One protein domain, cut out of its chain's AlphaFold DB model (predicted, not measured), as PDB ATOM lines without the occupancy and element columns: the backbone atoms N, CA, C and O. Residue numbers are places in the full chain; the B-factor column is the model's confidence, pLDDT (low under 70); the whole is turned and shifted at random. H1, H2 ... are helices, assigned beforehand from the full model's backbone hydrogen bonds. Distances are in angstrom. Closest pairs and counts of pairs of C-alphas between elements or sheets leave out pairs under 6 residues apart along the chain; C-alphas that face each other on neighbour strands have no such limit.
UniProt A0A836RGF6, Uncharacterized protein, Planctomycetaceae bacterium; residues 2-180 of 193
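This is residues 2 to 180 of the 193 residues of an uncharacterized protein of Planctomycetaceae bacterium (UniProt A0A836RGF6). Two long helices, H8 and H9, cross near the middle of a compact helical cluster; the hairpin of H1 and H2 packs on H9 through H2, H3, H4 and H5 pack on both H8 and H9, and H7 packs on the first residues of H8. The printed part has 179 residues, with nine named helices, H1 to H9 in chain order, and no named strand: all helix. It is compact, with a radius of gyration of the C-alphas of 16.2 A and spans of 48 by 39 by 38 A.

Start at H1, residues 2 to 15, which forms a hairpin with H2, residues 22 to 37; their closest C-alphas, Ala 6 and Ala 32, are 4.0 A apart. With H9, residues 154 to 178, they make a bundle, helices gathered into one group; H2 touches H9 at a shallow tilt of 28 degrees, the same way, closest at C-alphas Leu 26 and Thr 161, 5.1 A. Next look at H8, residues 123 to 142, the hub, touching five helices. Among them, H3, residues 50 to 64, touches residues 124 to 128 of H8 alone, closest at C-alphas Met 62 and Lys 124, 6.6 A. H4, residues 69 to 76, is about perpendicular to H8, at 84 degrees. H5, residues 78 to 85, touches residues 129 to 134 of H8 alone, closest at C-alphas Val 85 and Val 130, 6.0 A. H6, residues 92 to 96, is close to H7, residues 103 to 119, but not clearly touching. H1, H4, H5, H6, H7 and H8 have every O i to N i+4 pair within hydrogen-bond range; H2 has 11 of 12, H3 10 of 11, H9 20 of 21.

Find C-alpha 2 at (28.939, -14.942, 51.019), where H1 begins. H7 spans 24.5 A, H8 28.3 A and H9 35.6 A, ending at C-alpha 178, (22.130, -20.626, 63.122).

The C-alphas of Gly 101 and Ala 180, the two farthest apart, are 48.4 A apart. The printed part has no cut; the links H2 to H3 and H8 to H9 are long. Residue 99 alone has pLDDT under 70.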
ATOM      1  N   ARG A   2      30.348 -15.169  51.430       94.12
ATOM      2  CA  ARG A   2      28.939 -14.942  51.019       94.12
ATOM      3  C   ARG A   2      28.238 -13.847  51.825       94.12
ATOM      4  O   ARG A   2      27.736 -12.889  51.249       94.12
ATOM      5  N   PHE A   3      28.299 -13.966  53.151       94.44
ATOM      6  CA  PHE A   3      27.725 -13.006  54.093       94.44
ATOM      7  C   PHE A   3      28.227 -11.576  53.838       94.44
ATOM      8  O   PHE A   3      27.432 -10.671  53.629       94.44
ATOM      9  N   HIS A   4      29.547 -11.391  53.733       94.31
ATOM     10  CA  HIS A   4      30.147 -10.083  53.458       94.31
ATOM     11  C   HIS A   4      29.672  -9.482  52.123       94.31
ATOM     12  O   HIS A   4      29.306  -8.312  52.078       94.31
ATOM     13  N   ARG A   5      29.624 -10.282  51.041       96.44
ATOM     14  CA  ARG A   5      29.082  -9.837  49.741       96.44
ATOM     15  C   ARG A   5      27.613  -9.421  49.864       96.44
ATOM     16  O   ARG A   5      27.214  -8.404  49.310       96.44
ATOM     17  N   ALA A   6      26.803 -10.191  50.586       97.75
ATOM     18  CA  ALA A   6      25.400  -9.857  50.797       97.75
ATOM     19  C   ALA A   6      25.241  -8.535  51.566       97.75
ATOM     20  O   ALA A   6      24.476  -7.670  51.141       97.75
ATOM     21  N   CYS A   7      26.008  -8.348  52.644       97.94
ATOM     22  CA  CYS A   7      26.006  -7.117  53.431       97.94
ATOM     23  C   CYS A   7      26.427  -5.895  52.610       97.94
ATOM     24  O   CYS A   7      25.755  -4.872  52.701       97.94
ATOM     25  N   SER A   8      27.474  -5.993  51.782       98.25
ATOM     26  CA  SER A   8      27.934  -4.853  50.979       98.25
ATOM     27  C   SER A   8      26.863  -4.383  49.988       98.25
ATOM     28  O   SER A   8      26.570  -3.196  49.913       98.25
ATOM     29  N   TRP A   9      26.213  -5.310  49.276       98.56
ATOM     30  CA  TRP A   9      25.138  -4.964  48.337       98.56
ATOM     31  C   TRP A   9      23.883  -4.442  49.035       98.56
ATOM     32  O   TRP A   9      23.230  -3.523  48.537       98.56
ATOM     33  N   LEU A  10      23.543  -5.005  50.196       98.19
ATOM     34  CA  LEU A  10      22.413  -4.534  50.987       98.19
ATOM     35  C   LEU A  10      22.658  -3.119  51.533       98.19
ATOM     36  O   LEU A  10      21.732  -2.312  51.533       98.19
ATOM     37  N   GLN A  11      23.888  -2.810  51.948       98.19
ATOM     38  CA  GLN A  11      24.265  -1.479  52.419       98.19
ATOM     39  C   GLN A  11      24.120  -0.429  51.312       98.19
ATOM     40  O   GLN A  11      23.546   0.628  51.562       98.19
ATOM     41  N   GLU A  12      24.567  -0.719  50.086       98.44
ATOM     42  CA  GLU A  12      24.355   0.201  48.959       98.44
ATOM     43  C   GLU A  12      22.866   0.387  48.650       98.44
ATOM     44  O   GLU A  12      22.423   1.509  48.418       98.44
ATOM     45  N   ALA A  13      22.054  -0.675  48.735       98.25
ATOM     46  CA  ALA A  13      20.606  -0.558  48.551       98.25
ATOM     47  C   ALA A  13      19.946   0.371  49.585       98.25
ATOM     48  O   ALA A  13      18.974   1.049  49.267       98.25
ATOM     49  N   GLN A  14      20.456   0.397  50.820       96.50
ATOM     50  CA  GLN A  14      19.929   1.221  51.913       96.50
ATOM     51  C   GLN A  14      20.304   2.704  51.808       96.50
ATOM     52  O   GLN A  14      19.685   3.522  52.482       96.50
ATOM     53  N   ARG A  15      21.305   3.058  50.990       97.94
ATOM     54  CA  ARG A  15      21.715   4.455  50.765       97.94
ATOM     55  C   ARG A  15      20.866   5.179  49.718       97.94
ATOM     56  O   ARG A  15      20.946   6.398  49.624       97.94
ATOM     57  N   LEU A  16      20.106   4.433  48.921       97.94
ATOM     58  CA  LEU A  16      19.275   4.955  47.840       97.94
ATOM     59  C   LEU A  16      17.937   5.498  48.357       97.94
ATOM     60  O   LEU A  16      17.441   5.061  49.400       97.94
ATOM     61  N   ASP A  17      17.323   6.408  47.601       96.50
ATOM     62  CA  ASP A  17      16.029   6.982  47.966       96.50
ATOM     63  C   ASP A  17      14.889   5.990  47.678       96.50
ATOM     64  O   ASP A  17      14.692   5.507  46.559       96.50
ATOM     65  N   ALA A  18      14.115   5.664  48.714       92.06
ATOM     66  CA  ALA A  18      13.087   4.629  48.649       92.06
ATOM     67  C   ALA A  18      11.864   4.997  47.786       92.06
ATOM     68  O   ALA A  18      11.057   4.111  47.482       92.06
ATOM     69  N   ASP A  19      11.712   6.259  47.386       90.12
ATOM     70  CA  ASP A  19      10.620   6.725  46.537       90.12
ATOM     71  C   ASP A  19      11.066   6.961  45.085       90.12
ATOM     72  O   ASP A  19      10.267   6.715  44.170       90.12
ATOM     73  N   THR A  20      12.328   7.335  44.835       93.75
ATOM     74  CA  THR A  20      12.838   7.562  43.468       93.75
ATOM     75  C   THR A  20      13.625   6.389  42.882       93.75
ATOM     76  O   THR A  20      13.509   6.131  41.683       93.75
ATOM     77  N   ASP A  21      14.338   5.605  43.697       96.94
ATOM     78  CA  ASP A  21      15.329   4.618  43.226       96.94
ATOM     79  C   ASP A  21      14.872   3.153  43.310       96.94
ATOM     80  O   ASP A  21      15.680   2.225  43.363       96.94
ATOM     81  N   LEU A  22      13.561   2.905  43.291       97.50
ATOM     82  CA  LEU A  22      12.981   1.564  43.471       97.50
ATOM     83  C   LEU A  22      13.555   0.483  42.534       97.50
ATOM     84  O   LEU A  22      13.729  -0.662  42.959       97.50
ATOM     85  N   ASP A  23      13.835   0.825  41.273       97.62
ATOM     86  CA  ASP A  23      14.422  -0.093  40.290       97.62
ATOM     87  C   ASP A  23      15.833  -0.540  40.729       97.62
ATOM     88  O   ASP A  23      16.123  -1.739  40.757       97.62
ATOM     89  N   HIS A  24      16.675   0.410  41.154       98.12
ATOM     90  CA  HIS A  24      18.019   0.154  41.680       98.12
ATOM     91  C   HIS A  24      17.969  -0.662  42.974       98.12
ATOM     92  O   HIS A  24      18.650  -1.683  43.095       98.12
ATOM     93  N   ILE A  25      17.109  -0.257  43.914       98.56
ATOM     94  CA  ILE A  25      16.958  -0.905  45.220       98.56
ATOM     95  C   ILE A  25      16.604  -2.381  45.047       98.56
ATOM     96  O   ILE A  25      17.238  -3.235  45.669       98.56
ATOM     97  N   LEU A  26      15.630  -2.709  44.186       98.50
ATOM     98  CA  LEU A  26      15.233  -4.105  43.988       98.50
ATOM     99  C   LEU A  26      16.386  -4.940  43.425       98.50
ATOM    100  O   LEU A  26      16.596  -6.073  43.864       98.50
ATOM    101  N   ILE A  27      17.127  -4.391  42.459       98.44
ATOM    102  CA  ILE A  27      18.270  -5.073  41.848       98.44
ATOM    103  C   ILE A  27      19.358  -5.314  42.899       98.44
ATOM    104  O   ILE A  27      19.815  -6.446  43.031       98.44
ATOM    105  N   PHE A  28      19.727  -4.307  43.693       98.75
ATOM    106  CA  PHE A  28      20.774  -4.441  44.711       98.75
ATOM    107  C   PHE A  28      20.374  -5.410  45.827       98.75
ATOM    108  O   PHE A  28      21.161  -6.281  46.199       98.75
ATOM    109  N   GLN A  29      19.127  -5.348  46.297       98.75
ATOM    110  CA  GLN A  29      18.596  -6.318  47.257       98.75
ATOM    111  C   GLN A  29      18.588  -7.744  46.690       98.75
ATOM    112  O   GLN A  29      18.878  -8.700  47.413       98.75
ATOM    113  N   TRP A  30      18.284  -7.912  45.398       98.69
ATOM    114  CA  TRP A  30      18.362  -9.223  44.757       98.69
ATOM    115  C   TRP A  30      19.804  -9.716  44.625       98.69
ATOM    116  O   TRP A  30      20.051 -10.903  44.819       98.69
ATOM    117  N   ILE A  31      20.768  -8.836  44.333       98.56
ATOM    118  CA  ILE A  31      22.190  -9.207  44.306       98.56
ATOM    119  C   ILE A  31      22.653  -9.631  45.705       98.56
ATOM    120  O   ILE A  31      23.306 -10.667  45.835       98.56
ATOM    121  N   ALA A  32      22.252  -8.902  46.752       98.62
ATOM    122  CA  ALA A  32      22.525  -9.284  48.135       98.62
ATOM    123  C   ALA A  32      21.972 -10.681  48.460       98.62
ATOM    124  O   ALA A  32      22.670 -11.513  49.034       98.62
ATOM    125  N   PHE A  33      20.744 -10.975  48.026       98.62
ATOM    126  CA  PHE A  33      20.149 -12.301  48.170       98.62
ATOM    127  C   PHE A  33      20.887 -13.377  47.352       98.62
ATOM    128  O   PHE A  33      21.173 -14.453  47.876       98.62
ATOM    129  N   ASN A  34      21.265 -13.088  46.102       98.25
ATOM    130  CA  ASN A  34      22.013 -14.010  45.238       98.25
ATOM    131  C   ASN A  34      23.392 -14.353  45.818       98.25
ATOM    132  O   ASN A  34      23.794 -15.514  45.803       98.25
ATOM    133  N   ALA A  35      24.072 -13.397  46.454       97.25
ATOM    134  CA  ALA A  35      25.323 -13.670  47.161       97.25
ATOM    135  C   ALA A  35      25.181 -14.758  48.250       97.25
ATOM    136  O   ALA A  35      26.138 -15.496  48.508       97.25
ATOM    137  N   LEU A  36      23.994 -14.891  48.855       97.06
ATOM    138  CA  LEU A  36      23.694 -15.931  49.839       97.06
ATOM    139  C   LEU A  36      23.407 -17.281  49.175       97.06
ATOM    140  O   LEU A  36      24.001 -18.280  49.574       97.06
ATOM    141  N   TYR A  37      22.536 -17.316  48.159       96.94
ATOM    142  CA  TYR A  37      22.032 -18.581  47.608       96.94
ATOM    143  C   TYR A  37      22.804 -19.129  46.400       96.94
ATOM    144  O   TYR A  37      22.665 -20.314  46.105       96.94
ATOM    145  N   GLY A  38      23.551 -18.307  45.654       96.62
ATOM    146  CA  GLY A  38      24.130 -18.684  44.359       96.62
ATOM    147  C   GLY A  38      25.150 -19.817  44.480       96.62
ATOM    148  O   GLY A  38      26.036 -19.761  45.335       96.62
ATOM    149  N   GLN A  39      25.036 -20.853  43.650       95.75
ATOM    150  CA  GLN A  39      25.876 -22.053  43.726       95.75
ATOM    151  C   GLN A  39      26.581 -22.322  42.404       95.75
ATOM    152  O   GLN A  39      25.985 -22.170  41.338       95.75
ATOM    153  N   TRP A  40      27.836 -22.748  42.497       95.38
ATOM    154  CA  TRP A  40      28.618 -23.205  41.357       95.38
ATOM    155  C   TRP A  40      28.353 -24.686  41.074       95.38
ATOM    156  O   TRP A  40      28.257 -25.485  42.008       95.38
ATOM    157  N   ASP A  41      28.235 -25.043  39.800       94.12
ATOM    158  CA  ASP A  41      28.242 -26.425  39.331       94.12
ATOM    159  C   ASP A  41      29.673 -26.805  38.933       94.12
ATOM    160  O   ASP A  41      30.206 -26.310  37.939       94.12
ATOM    161  N   ALA A  42      30.320 -27.650  39.734       91.88
ATOM    162  CA  ALA A  42      31.697 -28.062  39.487       91.88
ATOM    163  C   ALA A  42      31.829 -29.012  38.286       91.88
ATOM    164  O   ALA A  42      32.875 -29.024  37.651       91.88
ATOM    165  N   GLU A  43      30.784 -29.775  37.953       93.56
ATOM    166  CA  GLU A  43      30.817 -30.707  36.819       93.56
ATOM    167  C   GLU A  43      30.656 -29.956  35.496       93.56
ATOM    168  O   GLU A  43      31.344 -30.236  34.514       93.56
ATOM    169  N   ARG A  44      29.752 -28.972  35.480       94.38
ATOM    170  CA  ARG A  44      29.443 -28.174  34.285       94.38
ATOM    171  C   ARG A  44      30.290 -26.914  34.142       94.38
ATOM    172  O   ARG A  44      30.259 -26.289  33.087       94.38
ATOM    173  N   HIS A  45      31.036 -26.542  35.182       93.00
ATOM    174  CA  HIS A  45      31.801 -25.296  35.258       93.00
ATOM    175  C   HIS A  45      30.956 -24.044  34.956       93.00
ATOM    176  O   HIS A  45      31.406 -23.116  34.280       93.00
ATOM    177  N   GLU A  46      29.732 -24.000  35.481       95.19
ATOM    178  CA  GLU A  46      28.809 -22.874  35.311       95.19
ATOM    179  C   GLU A  46      27.989 -22.616  36.590       95.19
ATOM    180  O   GLU A  46      27.895 -23.484  37.462       95.19
ATOM    181  N   PRO A  47      27.369 -21.432  36.753       95.75
ATOM    182  CA  PRO A  47      26.405 -21.215  37.825       95.75
ATOM    183  C   PRO A  47      25.193 -22.149  37.700       95.75
ATOM    184  O   PRO A  47      24.584 -22.256  36.635       95.75
ATOM    185  N   ARG A  48      24.777 -22.762  38.813       96.62
ATOM    186  CA  ARG A  48      23.540 -23.555  38.872       96.62
ATOM    187  C   ARG A  48      22.304 -22.671  38.636       96.62
ATOM    188  O   ARG A  48      22.322 -21.490  38.997       96.62
ATOM    189  N   PRO A  49      21.189 -23.225  38.122       95.88
ATOM    190  CA  PRO A  49      19.979 -22.450  37.857       95.88
ATOM    191  C   PRO A  49      19.439 -21.714  39.093       95.88
ATOM    192  O   PRO A  49      19.067 -22.338  40.090       95.88
ATOM    193  N   ASP A  50      19.296 -20.387  38.987       95.38
ATOM    194  CA  ASP A  50      18.857 -19.493  40.075       95.38
ATOM    195  C   ASP A  50      17.650 -20.037  40.850       95.38
ATOM    196  O   ASP A  50      17.641 -20.047  42.082       95.38
ATOM    197  N   ARG A  51      16.623 -20.501  40.123       95.69
ATOM    198  CA  ARG A  51      15.346 -20.935  40.704       95.69
ATOM    199  C   ARG A  51      15.460 -22.164  41.588       95.69
ATOM    200  O   ARG A  51      14.690 -22.296  42.535       95.69
ATOM    201  N   GLU A  52      16.378 -23.061  41.265       96.00
ATOM    202  CA  GLU A  52      16.654 -24.218  42.105       96.00
ATOM    203  C   GLU A  52      17.399 -23.776  43.369       96.00
ATOM    204  O   GLU A  52      16.964 -24.074  44.483       96.00
ATOM    205  N   CYS A  53      18.456 -22.980  43.194       97.38
ATOM    206  CA  CYS A  53      19.325 -22.524  44.273       97.38
ATOM    207  C   CYS A  53      18.575 -21.712  45.331       97.38
ATOM    208  O   CYS A  53      18.649 -22.037  46.519       97.38
ATOM    209  N   TRP A  54      17.806 -20.690  44.929       97.88
ATOM    210  CA  TRP A  54      17.083 -19.882  45.911       97.88
ATOM    211  C   TRP A  54      15.974 -20.675  46.594       97.88
ATOM    212  O   TRP A  54      15.715 -20.441  47.769       97.88
ATOM    213  N   ARG A  55      15.336 -21.646  45.924       97.81
ATOM    214  CA  ARG A  55      14.326 -22.494  46.578       97.81
ATOM    215  C   ARG A  55      14.957 -23.299  47.693       97.81
ATOM    216  O   ARG A  55      14.513 -23.151  48.824       97.81
ATOM    217  N   LEU A  56      16.012 -24.055  47.384       96.81
ATOM    218  CA  LEU A  56      16.760 -24.847  48.363       96.81
ATOM    219  C   LEU A  56      17.258 -23.986  49.529       96.81
ATOM    220  O   LEU A  56      17.127 -24.381  50.686       96.81
ATOM    221  N   PHE A  57      17.754 -22.784  49.232       97.81
ATOM    222  CA  PHE A  57      18.156 -21.817  50.249       97.81
ATOM    223  C   PHE A  57      17.007 -21.442  51.195       97.81
ATOM    224  O   PHE A  57      17.182 -21.485  52.410       97.81
ATOM    225  N   LEU A  58      15.818 -21.116  50.672       98.31
ATOM    226  CA  LEU A  58      14.658 -20.788  51.511       98.31
ATOM    227  C   LEU A  58      14.203 -21.980  52.359       98.31
ATOM    228  O   LEU A  58      13.771 -21.787  53.493       98.31
ATOM    229  N   GLU A  59      14.284 -23.205  51.828       96.38
ATOM    230  CA  GLU A  59      13.959 -24.407  52.604       96.38
ATOM    231  C   GLU A  59      14.916 -24.580  53.783       96.38
ATOM    232  O   GLU A  59      14.462 -24.823  54.899       96.38
ATOM    233  N   ARG A  60      16.219 -24.400  53.534       96.00
ATOM    234  CA  ARG A  60      17.262 -24.456  54.560       96.00
ATOM    235  C   ARG A  60      17.061 -23.369  55.612       96.00
ATOM    236  O   ARG A  60      17.033 -23.680  56.794       96.00
ATOM    237  N   MET A  61      16.828 -22.124  55.197       96.75
ATOM    238  CA  MET A  61      16.589 -21.010  56.120       96.75
ATOM    239  C   MET A  61      15.375 -21.238  57.021       96.75
ATOM    240  O   MET A  61      15.443 -20.990  58.217       96.75
ATOM    241  N   MET A  62      14.280 -21.768  56.473       96.31
ATOM    242  CA  MET A  62      13.099 -22.114  57.269       96.31
ATOM    243  C   MET A  62      13.351 -23.258  58.259       96.31
ATOM    244  O   MET A  62      12.672 -23.315  59.280       96.31
ATOM    245  N   ALA A  63      14.268 -24.179  57.952       95.69
ATOM    246  CA  ALA A  63      14.647 -25.260  58.860       95.69
ATOM    247  C   ALA A  63      15.582 -24.775  59.982       95.69
ATOM    248  O   ALA A  63      15.484 -25.267  61.101       95.69
ATOM    249  N   LEU A  64      16.454 -23.807  59.682       95.62
ATOM    250  CA  LEU A  64      17.410 -23.228  60.631       95.62
ATOM    251  C   LEU A  64      16.801 -22.168  61.552       95.62
ATOM    252  O   LEU A  64      17.307 -21.963  62.648       95.62
ATOM    253  N   ASP A  65      15.742 -21.474  61.127       96.06
ATOM    254  CA  ASP A  65      15.113 -20.382  61.883       96.06
ATOM    255  C   ASP A  65      14.329 -20.883  63.112       96.06
ATOM    256  O   ASP A  65      13.098 -20.807  63.177       96.06
ATOM    257  N   ALA A  66      15.056 -21.368  64.119       89.00
ATOM    258  CA  ALA A  66      14.510 -21.816  65.397       89.00
ATOM    259  C   ALA A  66      13.763 -20.689  66.133       89.00
ATOM    260  O   ALA A  66      12.808 -20.946  66.867       89.00
ATOM    261  N   SER A  67      14.158 -19.434  65.893       90.81
ATOM    262  CA  SER A  67      13.525 -18.237  66.457       90.81
ATOM    263  C   SER A  67      12.167 -17.884  65.826       90.81
ATOM    264  O   SER A  67      11.434 -17.047  66.357       90.81
ATOM    265  N   GLY A  68      11.810 -18.501  64.693       95.56
ATOM    266  CA  GLY A  68      10.569 -18.228  63.965       95.56
ATOM    267  C   GLY A  68      10.481 -16.816  63.373       95.56
ATOM    268  O   GLY A  68       9.374 -16.327  63.109       95.56
ATOM    269  N   ARG A  69      11.617 -16.147  63.150       96.94
ATOM    270  CA  ARG A  69      11.713 -14.765  62.657       96.94
ATOM    271  C   ARG A  69      11.082 -14.586  61.281       96.94
ATOM    272  O   ARG A  69      10.329 -13.635  61.067       96.94
ATOM    273  N   ILE A  70      11.350 -15.496  60.349       98.19
ATOM    274  CA  ILE A  70      10.822 -15.458  58.981       98.19
ATOM    275  C   ILE A  70       9.302 -15.651  59.006       98.19
ATOM    276  O   ILE A  70       8.562 -14.945  58.317       98.19
ATOM    277  N   VAL A  71       8.815 -16.571  59.844       98.31
ATOM    278  CA  VAL A  71       7.375 -16.793  60.028       98.31
ATOM    279  C   VAL A  71       6.703 -15.556  60.627       98.31
ATOM    280  O   VAL A  71       5.647 -15.151  60.131       98.31
ATOM    281  N   SER A  72       7.299 -14.935  61.650       98.44
ATOM    282  CA  SER A  72       6.773 -13.700  62.250       98.44
ATOM    283  C   SER A  72       6.702 -12.572  61.226       98.44
ATOM    284  O   SER A  72       5.644 -11.971  61.042       98.44
ATOM    285  N   LEU A  73       7.776 -12.378  60.455       98.62
ATOM    286  CA  LEU A  73       7.849 -11.385  59.387       98.62
ATOM    287  C   LEU A  73       6.719 -11.569  58.371       98.62
ATOM    288  O   LEU A  73       6.033 -10.600  58.039       98.62
ATOM    289  N   LEU A  74       6.478 -12.794  57.891       98.62
ATOM    290  CA  LEU A  74       5.377 -13.063  56.960       98.62
ATOM    291  C   LEU A  74       4.019 -12.715  57.582       98.62
ATOM    292  O   LEU A  74       3.190 -12.079  56.930       98.62
ATOM    293  N   ARG A  75       3.794 -13.087  58.847       98.38
ATOM    294  CA  ARG A  75       2.538 -12.811  59.563       98.38
ATOM    295  C   ARG A  75       2.287 -11.317  59.738       98.38
ATOM    296  O   ARG A  75       1.203 -10.849  59.390       98.38
ATOM    297  N   GLU A  76       3.275 -10.584  60.234       98.50
ATOM    298  CA  GLU A  76       3.213  -9.134  60.453       98.50
ATOM    299  C   GLU A  76       3.002  -8.370  59.143       98.50
ATOM    300  O   GLU A  76       2.297  -7.364  59.099       98.50
ATOM    301  N   ASN A  77       3.552  -8.886  58.042       98.56
ATOM    302  CA  ASN A  77       3.481  -8.260  56.726       98.56
ATOM    303  C   ASN A  77       2.461  -8.957  55.806       98.56
ATOM    304  O   ASN A  77       2.600  -8.912  54.580       98.56
ATOM    305  N   ARG A  78       1.400  -9.568  56.364       98.38
ATOM    306  CA  ARG A  78       0.373 -10.300  55.591       98.38
ATOM    307  C   ARG A  78      -0.233  -9.471  54.456       98.38
ATOM    308  O   ARG A  78      -0.468 -10.006  53.375       98.38
ATOM    309  N   GLY A  79      -0.483  -8.181  54.684       98.50
ATOM    310  CA  GLY A  79      -1.005  -7.276  53.652       98.50
ATOM    311  C   GLY A  79      -0.047  -7.123  52.465       98.50
ATOM    312  O   GLY A  79      -0.475  -7.171  51.315       98.50
ATOM    313  N   LEU A  80       1.257  -7.034  52.741       98.62
ATOM    314  CA  LEU A  80       2.300  -6.951  51.719       98.62
ATOM    315  C   LEU A  80       2.451  -8.278  50.963       98.62
ATOM    316  O   LEU A  80       2.520  -8.282  49.735       98.62
ATOM    317  N   VAL A  81       2.420  -9.409  51.680       98.75
ATOM    318  CA  VAL A  81       2.396 -10.753  51.075       98.75
ATOM    319  C   VAL A  81       1.208 -10.894  50.127       98.75
ATOM    320  O   VAL A  81       1.382 -11.327  48.987       98.75
ATOM    321  N   LEU A  82       0.012 -10.494  50.568       98.50
ATOM    322  CA  LEU A  82      -1.185 -10.531  49.737       98.50
ATOM    323  C   LEU A  82      -1.011  -9.680  48.477       98.50
ATOM    324  O   LEU A  82      -1.222 -10.193  47.382       98.50
ATOM    325  N   ALA A  83      -0.564  -8.430  48.622       98.25
ATOM    326  CA  ALA A  83      -0.398  -7.503  47.506       98.25
ATOM    327  C   ALA A  83       0.630  -7.974  46.458       98.25
ATOM    328  O   ALA A  83       0.492  -7.652  45.277       98.25
ATOM    329  N   ILE A  84       1.651  -8.734  46.869       98.50
ATOM    330  CA  ILE A  84       2.643  -9.336  45.964       98.50
ATOM    331  C   ILE A  84       2.070 -10.583  45.281       98.50
ATOM    332  O   ILE A  84       2.127 -10.704  44.057       98.50
ATOM    333  N   VAL A  85       1.499 -11.514  46.053       98.06
ATOM    334  CA  VAL A  85       1.046 -12.821  45.540       98.06
ATOM    335  C   VAL A  85      -0.213 -12.708  44.680       98.06
ATOM    336  O   VAL A  85      -0.363 -13.476  43.724       98.06
ATOM    337  N   GLU A  86      -1.101 -11.754  44.976       96.56
ATOM    338  CA  GLU A  86      -2.304 -11.502  44.176       96.56
ATOM    339  C   GLU A  86      -2.027 -10.714  42.889       96.56
ATOM    340  O   GLU A  86      -2.875 -10.698  42.000       96.56
ATOM    341  N   ASN A  87      -0.858 -10.085  42.737       96.00
ATOM    342  CA  ASN A  87      -0.557  -9.297  41.547       96.00
ATOM    343  C   ASN A  87      -0.443 -10.195  40.301       96.00
ATOM    344  O   ASN A  87       0.477 -11.006  40.173       96.00
ATOM    345  N   ALA A  88      -1.368 -10.023  39.352       93.38
ATOM    346  CA  ALA A  88      -1.422 -10.830  38.136       93.38
ATOM    347  C   ALA A  88      -0.166 -10.691  37.261       93.38
ATOM    348  O   ALA A  88       0.282 -11.684  36.698       93.38
ATOM    349  N   TYR A  89       0.442  -9.504  37.196       93.12
ATOM    350  CA  TYR A  89       1.636  -9.248  36.379       93.12
ATOM    351  C   TYR A  89       2.913  -9.848  36.975       93.12
ATOM    352  O   TYR A  89       3.899 -10.032  36.261       93.12
ATOM    353  N   LEU A  90       2.880 -10.208  38.262       94.56
ATOM    354  CA  LEU A  90       3.934 -10.977  38.923       94.56
ATOM    355  C   LEU A  90       3.692 -12.491  38.856       94.56
ATOM    356  O   LEU A  90       4.491 -13.272  39.364       94.56
ATOM    357  N   ASN A  91       2.606 -12.941  38.226       92.38
ATOM    358  CA  ASN A  91       2.261 -14.350  38.131       92.38
ATOM    359  C   ASN A  91       2.701 -14.933  36.780       92.38
ATOM    360  O   ASN A  91       2.218 -14.519  35.733       92.38
ATOM    361  N   ARG A  92       3.566 -15.953  36.784       86.94
ATOM    362  CA  ARG A  92       4.027 -16.604  35.545       86.94
ATOM    363  C   ARG A  92       2.880 -17.165  34.693       86.94
ATOM    364  O   ARG A  92       2.918 -17.006  33.481       86.94
ATOM    365  N   PHE A  93       1.846 -17.742  35.309       83.75
ATOM    366  CA  PHE A  93       0.702 -18.313  34.585       83.75
ATOM    367  C   PHE A  93      -0.110 -17.258  33.827       83.75
ATOM    368  O   PHE A  93      -0.782 -17.577  32.851       83.75
ATOM    369  N   PHE A  94      -0.059 -15.990  34.254       85.94
ATOM    370  CA  PHE A  94      -0.654 -14.899  33.483       85.94
ATOM    371  C   PHE A  94       0.060 -14.722  32.135       85.94
ATOM    372  O   PHE A  94      -0.594 -14.539  31.111       85.94
ATOM    373  N   TRP A  95       1.388 -14.851  32.128       86.12
ATOM    374  CA  TRP A  95       2.230 -14.675  30.944       86.12
ATOM    375  C   TRP A  95       2.254 -15.883  30.001       86.12
ATOM    376  O   TRP A  95       2.713 -15.745  28.875       86.12
ATOM    377  N   GLU A  96       1.718 -17.039  30.403       84.81
ATOM    378  CA  GLU A  96       1.507 -18.168  29.481       84.81
ATOM    379  C   GLU A  96       0.427 -17.859  28.436       84.81
ATOM    380  O   GLU A  96       0.487 -18.359  27.315       84.81
ATOM    381  N   ARG A  97      -0.583 -17.053  28.799       79.19
ATOM    382  CA  ARG A  97      -1.678 -16.631  27.908       79.19
ATOM    383  C   ARG A  97      -2.119 -15.191  28.219       79.19
ATOM    384  O   ARG A  97      -3.213 -14.997  28.778       79.19
ATOM    385  N   PRO A  98      -1.291 -14.184  27.872       74.19
ATOM    386  CA  PRO A  98      -1.655 -12.782  28.038       74.19
ATOM    387  C   PRO A  98      -2.898 -12.447  27.189       74.19
ATOM    388  O   PRO A  98      -3.186 -13.120  26.203       74.19
ATOM    389  N   ASN A  99      -3.664 -11.426  27.583       67.81
ATOM    390  CA  ASN A  99      -4.844 -10.905  26.860       67.81
ATOM    391  C   ASN A  99      -6.120 -11.765  26.868       67.81
ATOM    392  O   ASN A  99      -7.079 -11.467  26.168       67.81
ATOM    393  N   THR A 100      -6.207 -12.773  27.733       75.38
ATOM    394  CA  THR A 100      -7.432 -13.587  27.875       75.38
ATOM    395  C   THR A 100      -8.522 -12.953  28.758       75.38
ATOM    396  O   THR A 100      -9.471 -13.635  29.137       75.38
ATOM    397  N   GLY A 101      -8.373 -11.690  29.179       74.50
ATOM    398  CA  GLY A 101      -9.267 -11.048  30.159       74.50
ATOM    399  C   GLY A 101      -9.217 -11.675  31.565       74.50
ATOM    400  O   GLY A 101     -10.026 -11.357  32.432       74.50
ATOM    401  N   LYS A 102      -8.259 -12.578  31.828       79.94
ATOM    402  CA  LYS A 102      -8.198 -13.391  33.058       79.94
ATOM    403  C   LYS A 102      -7.554 -12.697  34.259       79.94
ATOM    404  O   LYS A 102      -7.424 -13.339  35.300       79.94
ATOM    405  N   THR A 103      -7.191 -11.417  34.169       86.44
ATOM    406  CA  THR A 103      -6.508 -10.671  35.244       86.44
ATOM    407  C   THR A 103      -7.225 -10.817  36.587       86.44
ATOM    408  O   THR A 103      -6.619 -11.278  37.552       86.44
ATOM    409  N   GLY A 104      -8.536 -10.552  36.639       87.25
ATOM    410  CA  GLY A 104      -9.320 -10.681  37.876       87.25
ATOM    411  C   GLY A 104      -9.370 -12.113  38.425       87.25
ATOM    412  O   GLY A 104      -9.288 -12.327  39.634       87.25
ATOM    413  N   SER A 105      -9.420 -13.119  37.545       89.31
ATOM    414  CA  SER A 105      -9.370 -14.532  37.944       89.31
ATOM    415  C   SER A 105      -8.012 -14.902  38.546       89.31
ATOM    416  O   SER A 105      -7.964 -15.552  39.593       89.31
ATOM    417  N   THR A 106      -6.911 -14.443  37.944       90.25
ATOM    418  CA  THR A 106      -5.549 -14.635  38.465       90.25
ATOM    419  C   THR A 106      -5.380 -13.981  39.833       90.25
ATOM    420  O   THR A 106      -4.879 -14.629  40.754       90.25
ATOM    421  N   MET A 107      -5.861 -12.745  39.997       92.06
ATOM    422  CA  MET A 107      -5.810 -12.038  41.281       92.06
ATOM    423  C   MET A 107      -6.602 -12.775  42.363       92.06
ATOM    424  O   MET A 107      -6.076 -13.048  43.442       92.06
ATOM    425  N   ARG A 108      -7.838 -13.197  42.056       94.00
ATOM    426  CA  ARG A 108      -8.669 -13.987  42.977       94.00
ATOM    427  C   ARG A 108      -7.989 -15.295  43.383       94.00
ATOM    428  O   ARG A 108      -8.000 -15.646  44.560       94.00
ATOM    429  N   LYS A 109      -7.363 -16.004  42.436       93.94
ATOM    430  CA  LYS A 109      -6.586 -17.221  42.731       93.94
ATOM    431  C   LYS A 109      -5.410 -16.929  43.664       93.94
ATOM    432  O   LYS A 109      -5.219 -17.677  44.618       93.94
ATOM    433  N   GLY A 110      -4.660 -15.849  43.432       94.94
ATOM    434  CA  GLY A 110      -3.560 -15.427  44.306       94.94
ATOM    435  C   GLY A 110      -4.026 -15.082  45.725       94.94
ATOM    436  O   GLY A 110      -3.443 -15.552  46.699       94.94
ATOM    437  N   ARG A 111      -5.145 -14.363  45.858       96.62
ATOM    438  CA  ARG A 111      -5.760 -14.065  47.159       96.62
ATOM    439  C   ARG A 111      -6.191 -15.326  47.907       96.62
ATOM    440  O   ARG A 111      -5.821 -15.511  49.065       96.62
ATOM    441  N   ASN A 112      -6.918 -16.219  47.235       97.31
ATOM    442  CA  ASN A 112      -7.357 -17.490  47.817       97.31
ATOM    443  C   ASN A 112      -6.164 -18.360  48.230       97.31
ATOM    444  O   ASN A 112      -6.194 -19.009  49.274       97.31
ATOM    445  N   ARG A 113      -5.091 -18.339  47.433       97.38
ATOM    446  CA  ARG A 113      -3.836 -19.029  47.720       97.38
ATOM    447  C   ARG A 113      -3.196 -18.532  49.018       97.38
ATOM    448  O   ARG A 113      -2.866 -19.362  49.862       97.38
ATOM    449  N   VAL A 114      -3.078 -17.216  49.214       97.94
ATOM    450  CA  VAL A 114      -2.561 -16.637  50.469       97.94
ATOM    451  C   VAL A 114      -3.456 -17.004  51.649       97.94
ATOM    452  O   VAL A 114      -2.952 -17.454  52.674       97.94
ATOM    453  N   GLN A 115      -4.779 -16.886  51.500       97.94
ATOM    454  CA  GLN A 115      -5.716 -17.253  52.563       97.94
ATOM    455  C   GLN A 115      -5.549 -18.716  52.988       97.94
ATOM    456  O   GLN A 115      -5.389 -19.001  54.173       97.94
ATOM    457  N   PHE A 116      -5.516 -19.634  52.019       98.50
ATOM    458  CA  PHE A 116      -5.310 -21.057  52.269       98.50
ATOM    459  C   PHE A 116      -3.991 -21.322  53.002       98.50
ATOM    460  O   PHE A 116      -3.976 -22.041  54.000       98.50
ATOM    461  N   LEU A 117      -2.892 -20.729  52.526       98.50
ATOM    462  CA  LEU A 117      -1.568 -20.905  53.116       98.50
ATOM    463  C   LEU A 117      -1.516 -20.461  54.577       98.50
ATOM    464  O   LEU A 117      -0.979 -21.185  55.411       98.50
ATOM    465  N   TYR A 118      -2.095 -19.303  54.888       98.31
ATOM    466  CA  TYR A 118      -2.086 -18.747  56.239       98.31
ATOM    467  C   TYR A 118      -2.980 -19.552  57.183       98.31
ATOM    468  O   TYR A 118      -2.544 -19.899  58.279       98.31
ATOM    469  N   SER A 119      -4.193 -19.917  56.751       98.12
ATOM    470  CA  SER A 119      -5.111 -20.741  57.551       98.12
ATOM    471  C   SER A 119      -4.520 -22.112  57.896       98.12
ATOM    472  O   SER A 119      -4.739 -22.606  58.996       98.12
ATOM    473  N   HIS A 120      -3.726 -22.697  56.996       98.19
ATOM    474  CA  HIS A 120      -3.082 -24.000  57.202       98.19
ATOM    475  C   HIS A 120      -1.622 -23.893  57.668       98.19
ATOM    476  O   HIS A 120      -0.910 -24.895  57.647       98.19
ATOM    477  N   ARG A 121      -1.150 -22.694  58.048       97.75
ATOM    478  CA  ARG A 121       0.222 -22.443  58.536       97.75
ATOM    479  C   ARG A 121       1.326 -22.971  57.601       97.75
ATOM    480  O   ARG A 121       2.387 -23.407  58.037       97.75
ATOM    481  N   LYS A 122       1.091 -22.917  56.289       98.31
ATOM    482  CA  LYS A 122       2.015 -23.372  55.237       98.31
ATOM    483  C   LYS A 122       3.060 -22.293  54.914       98.31
ATOM    484  O   LYS A 122       3.090 -21.737  53.816       98.31
ATOM    485  N   TRP A 123       3.900 -21.962  55.895       98.06
ATOM    486  CA  TRP A 123       4.808 -20.805  55.841       98.06
ATOM    487  C   TRP A 123       5.920 -20.933  54.805       98.06
ATOM    488  O   TRP A 123       6.159 -19.986  54.061       98.06
ATOM    489  N   LYS A 124       6.534 -22.117  54.683       97.81
ATOM    490  CA  LYS A 124       7.541 -22.396  53.646       97.81
ATOM    491  C   LYS A 124       6.984 -22.103  52.253       97.81
ATOM    492  O   LYS A 124       7.617 -21.423  51.454       97.81
ATOM    493  N   GLN A 125       5.763 -22.556  51.970       98.38
ATOM    494  CA  GLN A 125       5.127 -22.299  50.681       98.38
ATOM    495  C   GLN A 125       4.719 -20.829  50.510       98.38
ATOM    496  O   GLN A 125       4.788 -20.324  49.397       98.38
ATOM    497  N   ALA A 126       4.331 -20.126  51.578       98.56
ATOM    498  CA  ALA A 126       4.080 -18.685  51.513       98.56
ATOM    499  C   ALA A 126       5.351 -17.893  51.174       98.56
ATOM    500  O   ALA A 126       5.302 -17.012  50.317       98.56
ATOM    501  N   LEU A 127       6.483 -18.246  51.785       98.75
ATOM    502  CA  LEU A 127       7.781 -17.644  51.490       98.75
ATOM    503  C   LEU A 127       8.194 -17.889  50.034       98.75
ATOM    504  O   LEU A 127       8.553 -16.950  49.327       98.75
ATOM    505  N   VAL A 128       8.085 -19.140  49.573       98.50
ATOM    506  CA  VAL A 128       8.386 -19.512  48.183       98.50
ATOM    507  C   VAL A 128       7.487 -18.763  47.205       98.50
ATOM    508  O   VAL A 128       7.996 -18.233  46.223       98.50
ATOM    509  N   ASP A 129       6.178 -18.680  47.461       98.31
ATOM    510  CA  ASP A 129       5.250 -17.952  46.593       98.31
ATOM    511  C   ASP A 129       5.651 -16.470  46.486       98.31
ATOM    512  O   ASP A 129       5.682 -15.939  45.381       98.31
ATOM    513  N   VAL A 130       6.008 -15.811  47.595       98.69
ATOM    514  CA  VAL A 130       6.462 -14.405  47.602       98.69
ATOM    515  C   VAL A 130       7.752 -14.225  46.803       98.69
ATOM    516  O   VAL A 130       7.798 -13.389  45.899       98.69
ATOM    517  N   VAL A 131       8.787 -15.021  47.091       98.75
ATOM    518  CA  VAL A 131      10.084 -14.911  46.402       98.75
ATOM    519  C   VAL A 131       9.954 -15.256  44.917       98.75
ATOM    520  O   VAL A 131      10.595 -14.614  44.091       98.75
ATOM    521  N   ASP A 132       9.060 -16.172  44.535       98.31
ATOM    522  CA  ASP A 132       8.788 -16.493  43.129       98.31
ATOM    523  C   ASP A 132       8.209 -15.299  42.349       98.31
ATOM    524  O   ASP A 132       8.579 -15.074  41.194       98.31
ATOM    525  N   ARG A 133       7.321 -14.509  42.977       98.06
ATOM    526  CA  ARG A 133       6.773 -13.272  42.387       98.06
ATOM    527  C   ARG A 133       7.843 -12.196  42.236       98.06
ATOM    528  O   ARG A 133       7.918 -11.550  41.193       98.06
ATOM    529  N   ILE A 134       8.681 -12.028  43.257       98.56
ATOM    530  CA  ILE A 134       9.784 -11.060  43.244       98.56
ATOM    531  C   ILE A 134      10.832 -11.455  42.193       98.56
ATOM    532  O   ILE A 134      11.280 -10.604  41.429       98.56
ATOM    533  N   TYR A 135      11.156 -12.747  42.086       98.38
ATOM    534  CA  TYR A 135      12.056 -13.284  41.065       98.38
ATOM    535  C   TYR A 135      11.571 -12.954  39.652       98.38
ATOM    536  O   TYR A 135      12.363 -12.521  38.818       98.38
ATOM    537  N   LEU A 136      10.265 -13.097  39.380       97.06
ATOM    538  CA  LEU A 136       9.712 -12.729  38.077       97.06
ATOM    539  C   LEU A 136       9.885 -11.232  37.787       97.06
ATOM    540  O   LEU A 136      10.280 -10.885  36.676       97.06
ATOM    541  N   LEU A 137       9.639 -10.363  38.773       97.31
ATOM    542  CA  LEU A 137       9.855  -8.922  38.614       97.31
ATOM    543  C   LEU A 137      11.328  -8.600  38.342       97.31
ATOM    544  O   LEU A 137      11.632  -7.831  37.435       97.31
ATOM    545  N   ARG A 138      12.255  -9.230  39.073       97.31
ATOM    546  CA  ARG A 138      13.694  -9.082  38.821       97.31
ATOM    547  C   ARG A 138      14.058  -9.520  37.405       97.31
ATOM    548  O   ARG A 138      14.820  -8.825  36.744       97.31
ATOM    549  N   CYS A 139      13.516 -10.638  36.925       96.44
ATOM    550  CA  CYS A 139      13.720 -11.076  35.545       96.44
ATOM    551  C   CYS A 139      13.202 -10.039  34.540       96.44
ATOM    552  O   CYS A 139      13.889  -9.768  33.562       96.44
ATOM    553  N   GLN A 140      12.035  -9.433  34.784       95.25
ATOM    554  CA  GLN A 140      11.506  -8.379  33.912       95.25
ATOM    555  C   GLN A 140      12.460  -7.180  33.819       95.25
ATOM    556  O   GLN A 140      12.712  -6.698  32.720       95.25
ATOM    557  N   LEU A 141      13.025  -6.734  34.947       96.31
ATOM    558  CA  LEU A 141      13.991  -5.631  34.967       96.31
ATOM    559  C   LEU A 141      15.309  -6.003  34.270       96.31
ATOM    560  O   LEU A 141      15.739  -5.326  33.342       96.31
ATOM    561  N   VAL A 142      15.950  -7.089  34.708       96.75
ATOM    562  CA  VAL A 142      17.331  -7.425  34.315       96.75
ATOM    563  C   VAL A 142      17.428  -7.908  32.868       96.75
ATOM    564  O   VAL A 142      18.451  -7.694  32.227       96.75
ATOM    565  N   HIS A 143      16.373  -8.516  32.320       95.69
ATOM    566  CA  HIS A 143      16.341  -8.924  30.911       95.69
ATOM    567  C   HIS A 143      15.838  -7.822  29.963       95.69
ATOM    568  O   HIS A 143      15.564  -8.108  28.801       95.69
ATOM    569  N   GLY A 144      15.680  -6.579  30.436       94.50
ATOM    570  CA  GLY A 144      15.229  -5.462  29.599       94.50
ATOM    571  C   GLY A 144      13.757  -5.540  29.178       94.50
ATOM    572  O   GLY A 144      13.340  -4.845  28.259       94.50
ATOM    573  N   ALA A 145      12.947  -6.360  29.855       93.38
ATOM    574  CA  ALA A 145      11.512  -6.505  29.599       93.38
ATOM    575  C   ALA A 145      10.651  -5.488  30.381       93.38
ATOM    576  O   ALA A 145       9.430  -5.627  30.464       93.38
ATOM    577  N   ALA A 146      11.281  -4.470  30.966       93.88
ATOM    578  CA  ALA A 146      10.634  -3.352  31.633       93.88
ATOM    579  C   ALA A 146      11.429  -2.063  31.394       93.88
ATOM    580  O   ALA A 146      12.656  -2.054  31.461       93.88
ATOM    581  N   THR A 147      10.722  -0.962  31.142       93.75
ATOM    582  CA  THR A 147      11.333   0.365  31.015       93.75
ATOM    583  C   THR A 147      11.689   0.915  32.395       93.75
ATOM    584  O   THR A 147      10.829   0.974  33.280       93.75
ATOM    585  N   PHE A 148      12.935   1.359  32.557       93.75
ATOM    586  CA  PHE A 148      13.407   2.050  33.756       93.75
ATOM    587  C   PHE A 148      12.519   3.262  34.086       93.75
ATOM    588  O   PHE A 148      12.105   3.995  33.187       93.75
ATOM    589  N   GLY A 149      12.180   3.464  35.362       89.56
ATOM    590  CA  GLY A 149      11.353   4.606  35.778       89.56
ATOM    591  C   GLY A 149       9.868   4.506  35.391       89.56
ATOM    592  O   GLY A 149       9.099   5.437  35.633       89.56
ATOM    593  N   SER A 150       9.417   3.380  34.822       91.00
ATOM    594  CA  SER A 150       8.022   3.223  34.400       91.00
ATOM    595  C   SER A 150       7.036   3.360  35.565       91.00
ATOM    596  O   SER A 150       7.284   2.930  36.699       91.00
ATOM    597  N   ARG A 151       5.865   3.936  35.265       89.94
ATOM    598  CA  ARG A 151       4.731   4.035  36.195       89.94
ATOM    599  C   ARG A 151       3.930   2.731  36.280       89.94
ATOM    600  O   ARG A 151       3.303   2.481  37.305       89.94
ATOM    601  N   LEU A 152       3.975   1.884  35.245       88.31
ATOM    602  CA  LEU A 152       3.111   0.699  35.119       88.31
ATOM    603  C   LEU A 152       3.377  -0.360  36.197       88.31
ATOM    604  O   LEU A 152       2.443  -0.969  36.716       88.31
ATOM    605  N   ASN A 153       4.640  -0.566  36.568       89.81
ATOM    606  CA  ASN A 153       5.059  -1.545  37.575       89.81
ATOM    607  C   ASN A 153       5.446  -0.902  38.921       89.81
ATOM    608  O   ASN A 153       5.821  -1.624  39.844       89.81
ATOM    609  N   ARG A 154       5.318   0.423  39.078       93.69
ATOM    610  CA  ARG A 154       5.837   1.182  40.235       93.69
ATOM    611  C   ARG A 154       5.302   0.679  41.576       93.69
ATOM    612  O   ARG A 154       6.059   0.516  42.529       93.69
ATOM    613  N   LYS A 155       4.007   0.356  41.638       95.38
ATOM    614  CA  LYS A 155       3.380  -0.213  42.843       95.38
ATOM    615  C   LYS A 155       3.901  -1.619  43.158       95.38
ATOM    616  O   LYS A 155       4.128  -1.938  44.320       95.38
ATOM    617  N   ALA A 156       4.099  -2.452  42.135       95.88
ATOM    618  CA  ALA A 156       4.660  -3.793  42.301       95.88
ATOM    619  C   ALA A 156       6.116  -3.723  42.779       95.88
ATOM    620  O   ALA A 156       6.468  -4.413  43.729       95.88
ATOM    621  N   LEU A 157       6.917  -2.833  42.181       96.88
ATOM    622  CA  LEU A 157       8.282  -2.539  42.610       96.88
ATOM    623  C   LEU A 157       8.327  -2.119  44.073       96.88
ATOM    624  O   LEU A 157       9.012  -2.777  44.843       96.88
ATOM    625  N   LYS A 158       7.532  -1.118  44.473       97.88
ATOM    626  CA  LYS A 158       7.467  -0.653  45.867       97.88
ATOM    627  C   LYS A 158       7.151  -1.787  46.841       97.88
ATOM    628  O   LYS A 158       7.803  -1.922  47.868       97.88
ATOM    629  N   HIS A 159       6.185  -2.647  46.522       98.50
ATOM    630  CA  HIS A 159       5.878  -3.780  47.395       98.50
ATOM    631  C   HIS A 159       7.021  -4.808  47.459       98.50
ATOM    632  O   HIS A 159       7.361  -5.290  48.540       98.50
ATOM    633  N   CYS A 160       7.623  -5.142  46.316       98.56
ATOM    634  CA  CYS A 160       8.724  -6.099  46.242       98.56
ATOM    635  C   CYS A 160       9.989  -5.585  46.947       98.56
ATOM    636  O   CYS A 160      10.606  -6.359  47.676       98.56
ATOM    637  N   THR A 161      10.343  -4.302  46.801       98.31
ATOM    638  CA  THR A 161      11.489  -3.688  47.496       98.31
ATOM    639  C   THR A 161      11.269  -3.631  49.001       98.31
ATOM    640  O   THR A 161      12.166  -3.976  49.768       98.31
ATOM    641  N   MET A 162      10.058  -3.277  49.449       98.50
ATOM    642  CA  MET A 162       9.698  -3.313  50.870       98.50
ATOM    643  C   MET A 162       9.822  -4.724  51.453       98.50
ATOM    644  O   MET A 162      10.290  -4.886  52.577       98.50
ATOM    645  N   MET A 163       9.400  -5.750  50.708       98.81
ATOM    646  CA  MET A 163       9.481  -7.137  51.167       98.81
ATOM    647  C   MET A 163      10.925  -7.646  51.186       98.81
ATOM    648  O   MET A 163      11.358  -8.206  52.189       98.81
ATOM    649  N   MET A 164      11.694  -7.418  50.119       98.75
ATOM    650  CA  MET A 164      13.110  -7.803  50.060       98.75
ATOM    651  C   MET A 164      13.945  -7.083  51.120       98.75
ATOM    652  O   MET A 164      14.769  -7.716  51.777       98.75
ATOM    653  N   GLY A 165      13.664  -5.802  51.368       98.31
ATOM    654  CA  GLY A 165      14.282  -5.016  52.436       98.31
ATOM    655  C   GLY A 165      13.980  -5.521  53.849       98.31
ATOM    656  O   GLY A 165      14.650  -5.104  54.784       98.31
ATOM    657  N   LYS A 166      13.011  -6.430  54.019       98.62
ATOM    658  CA  LYS A 166      12.741  -7.138  55.283       98.62
ATOM    659  C   LYS A 166      13.306  -8.560  55.269       98.62
ATOM    660  O   LYS A 166      13.916  -8.986  56.246       98.62
ATOM    661  N   LEU A 167      13.117  -9.290  54.167       98.69
ATOM    662  CA  LEU A 167      13.534 -10.688  54.035       98.69
ATOM    663  C   LEU A 167      15.052 -10.856  54.051       98.69
ATOM    664  O   LEU A 167      15.543 -11.716  54.771       98.69
ATOM    665  N   VAL A 168      15.799 -10.044  53.295       98.62
ATOM    666  CA  VAL A 168      17.261 -10.196  53.218       98.62
ATOM    667  C   VAL A 168      17.918  -9.964  54.585       98.62
ATOM    668  O   VAL A 168      18.678 -10.838  55.003       98.62
ATOM    669  N   PRO A 169      17.594  -8.896  55.349       98.38
ATOM    670  CA  PRO A 169      18.064  -8.778  56.729       98.38
ATOM    671  C   PRO A 169      17.665  -9.961  57.613       98.38
ATOM    672  O   PRO A 169      18.493 -10.450  58.374       98.38
ATOM    673  N   ALA A 170      16.429 -10.460  57.503       98.31
ATOM    674  CA  ALA A 170      15.994 -11.611  58.291       98.31
ATOM    675  C   ALA A 170      16.821 -12.870  57.978       98.31
ATOM    676  O   ALA A 170      17.213 -13.574  58.902       98.31
ATOM    677  N   PHE A 171      17.143 -13.121  56.704       98.31
ATOM    678  CA  PHE A 171      18.023 -14.226  56.312       98.31
ATOM    679  C   PHE A 171      19.442 -14.052  56.845       98.31
ATOM    680  O   PHE A 171      20.042 -15.031  57.267       98.31
ATOM    681  N   LEU A 172      19.976 -12.828  56.851       97.56
ATOM    682  CA  LEU A 172      21.295 -12.549  57.422       97.56
ATOM    683  C   LEU A 172      21.322 -12.795  58.934       97.56
ATOM    684  O   LEU A 172      22.289 -13.362  59.427       97.56
ATOM    685  N   VAL A 173      20.262 -12.429  59.658       97.12
ATOM    686  CA  VAL A 173      20.171 -12.706  61.100       97.12
ATOM    687  C   VAL A 173      20.076 -14.209  61.364       97.12
ATOM    688  O   VAL A 173      20.849 -14.722  62.159       97.12
ATOM    689  N   VAL A 174      19.220 -14.942  60.640       96.75
ATOM    690  CA  VAL A 174      19.157 -16.414  60.755       96.75
ATOM    691  C   VAL A 174      20.503 -17.057  60.400       96.75
ATOM    692  O   VAL A 174      20.923 -18.009  61.051       96.75
ATOM    693  N   TRP A 175      21.210 -16.521  59.402       95.38
ATOM    694  CA  TRP A 175      22.556 -16.972  59.054       95.38
ATOM    695  C   TRP A 175      23.533 -16.782  60.220       95.38
ATOM    696  O   TRP A 175      24.283 -17.704  60.522       95.38
ATOM    697  N   ILE A 176      23.537 -15.612  60.867       94.56
ATOM    698  CA  ILE A 176      24.403 -15.329  62.025       94.56
ATOM    699  C   ILE A 176      24.078 -16.267  63.186       94.56
ATOM    700  O   ILE A 176      24.987 -16.862  63.756       94.56
ATOM    701  N   ASP A 177      22.794 -16.407  63.512       93.19
ATOM    702  CA  ASP A 177      22.352 -17.126  64.705       93.19
ATOM    703  C   ASP A 177      22.513 -18.651  64.553       93.19
ATOM    704  O   ASP A 177      22.778 -19.349  65.534       93.19
ATOM    705  N   HIS A 178      22.319 -19.185  63.338       90.12
ATOM    706  CA  HIS A 178      22.130 -20.626  63.122       90.12
ATOM    707  C   HIS A 178      22.811 -21.200  61.869       90.12
ATOM    708  O   HIS A 178      22.804 -22.411  61.680       90.12
ATOM    709  N   GLY A 179      23.358 -20.365  60.980       86.81
ATOM    710  CA  GLY A 179      23.839 -20.787  59.659       86.81
ATOM    711  C   GLY A 179      25.346 -20.666  59.438       86.81
ATOM    712  O   GLY A 179      25.799 -20.940  58.328       86.81
ATOM    713  N   ALA A 180      26.125 -20.230  60.431       85.19
ATOM    714  CA  ALA A 180      27.562 -19.998  60.268       85.19
ATOM    715  C   ALA A 180      28.342 -21.281  59.923       85.19
ATOM    716  O   ALA A 180      29.228 -21.230  59.071       85.19
TER     717      ALA A 180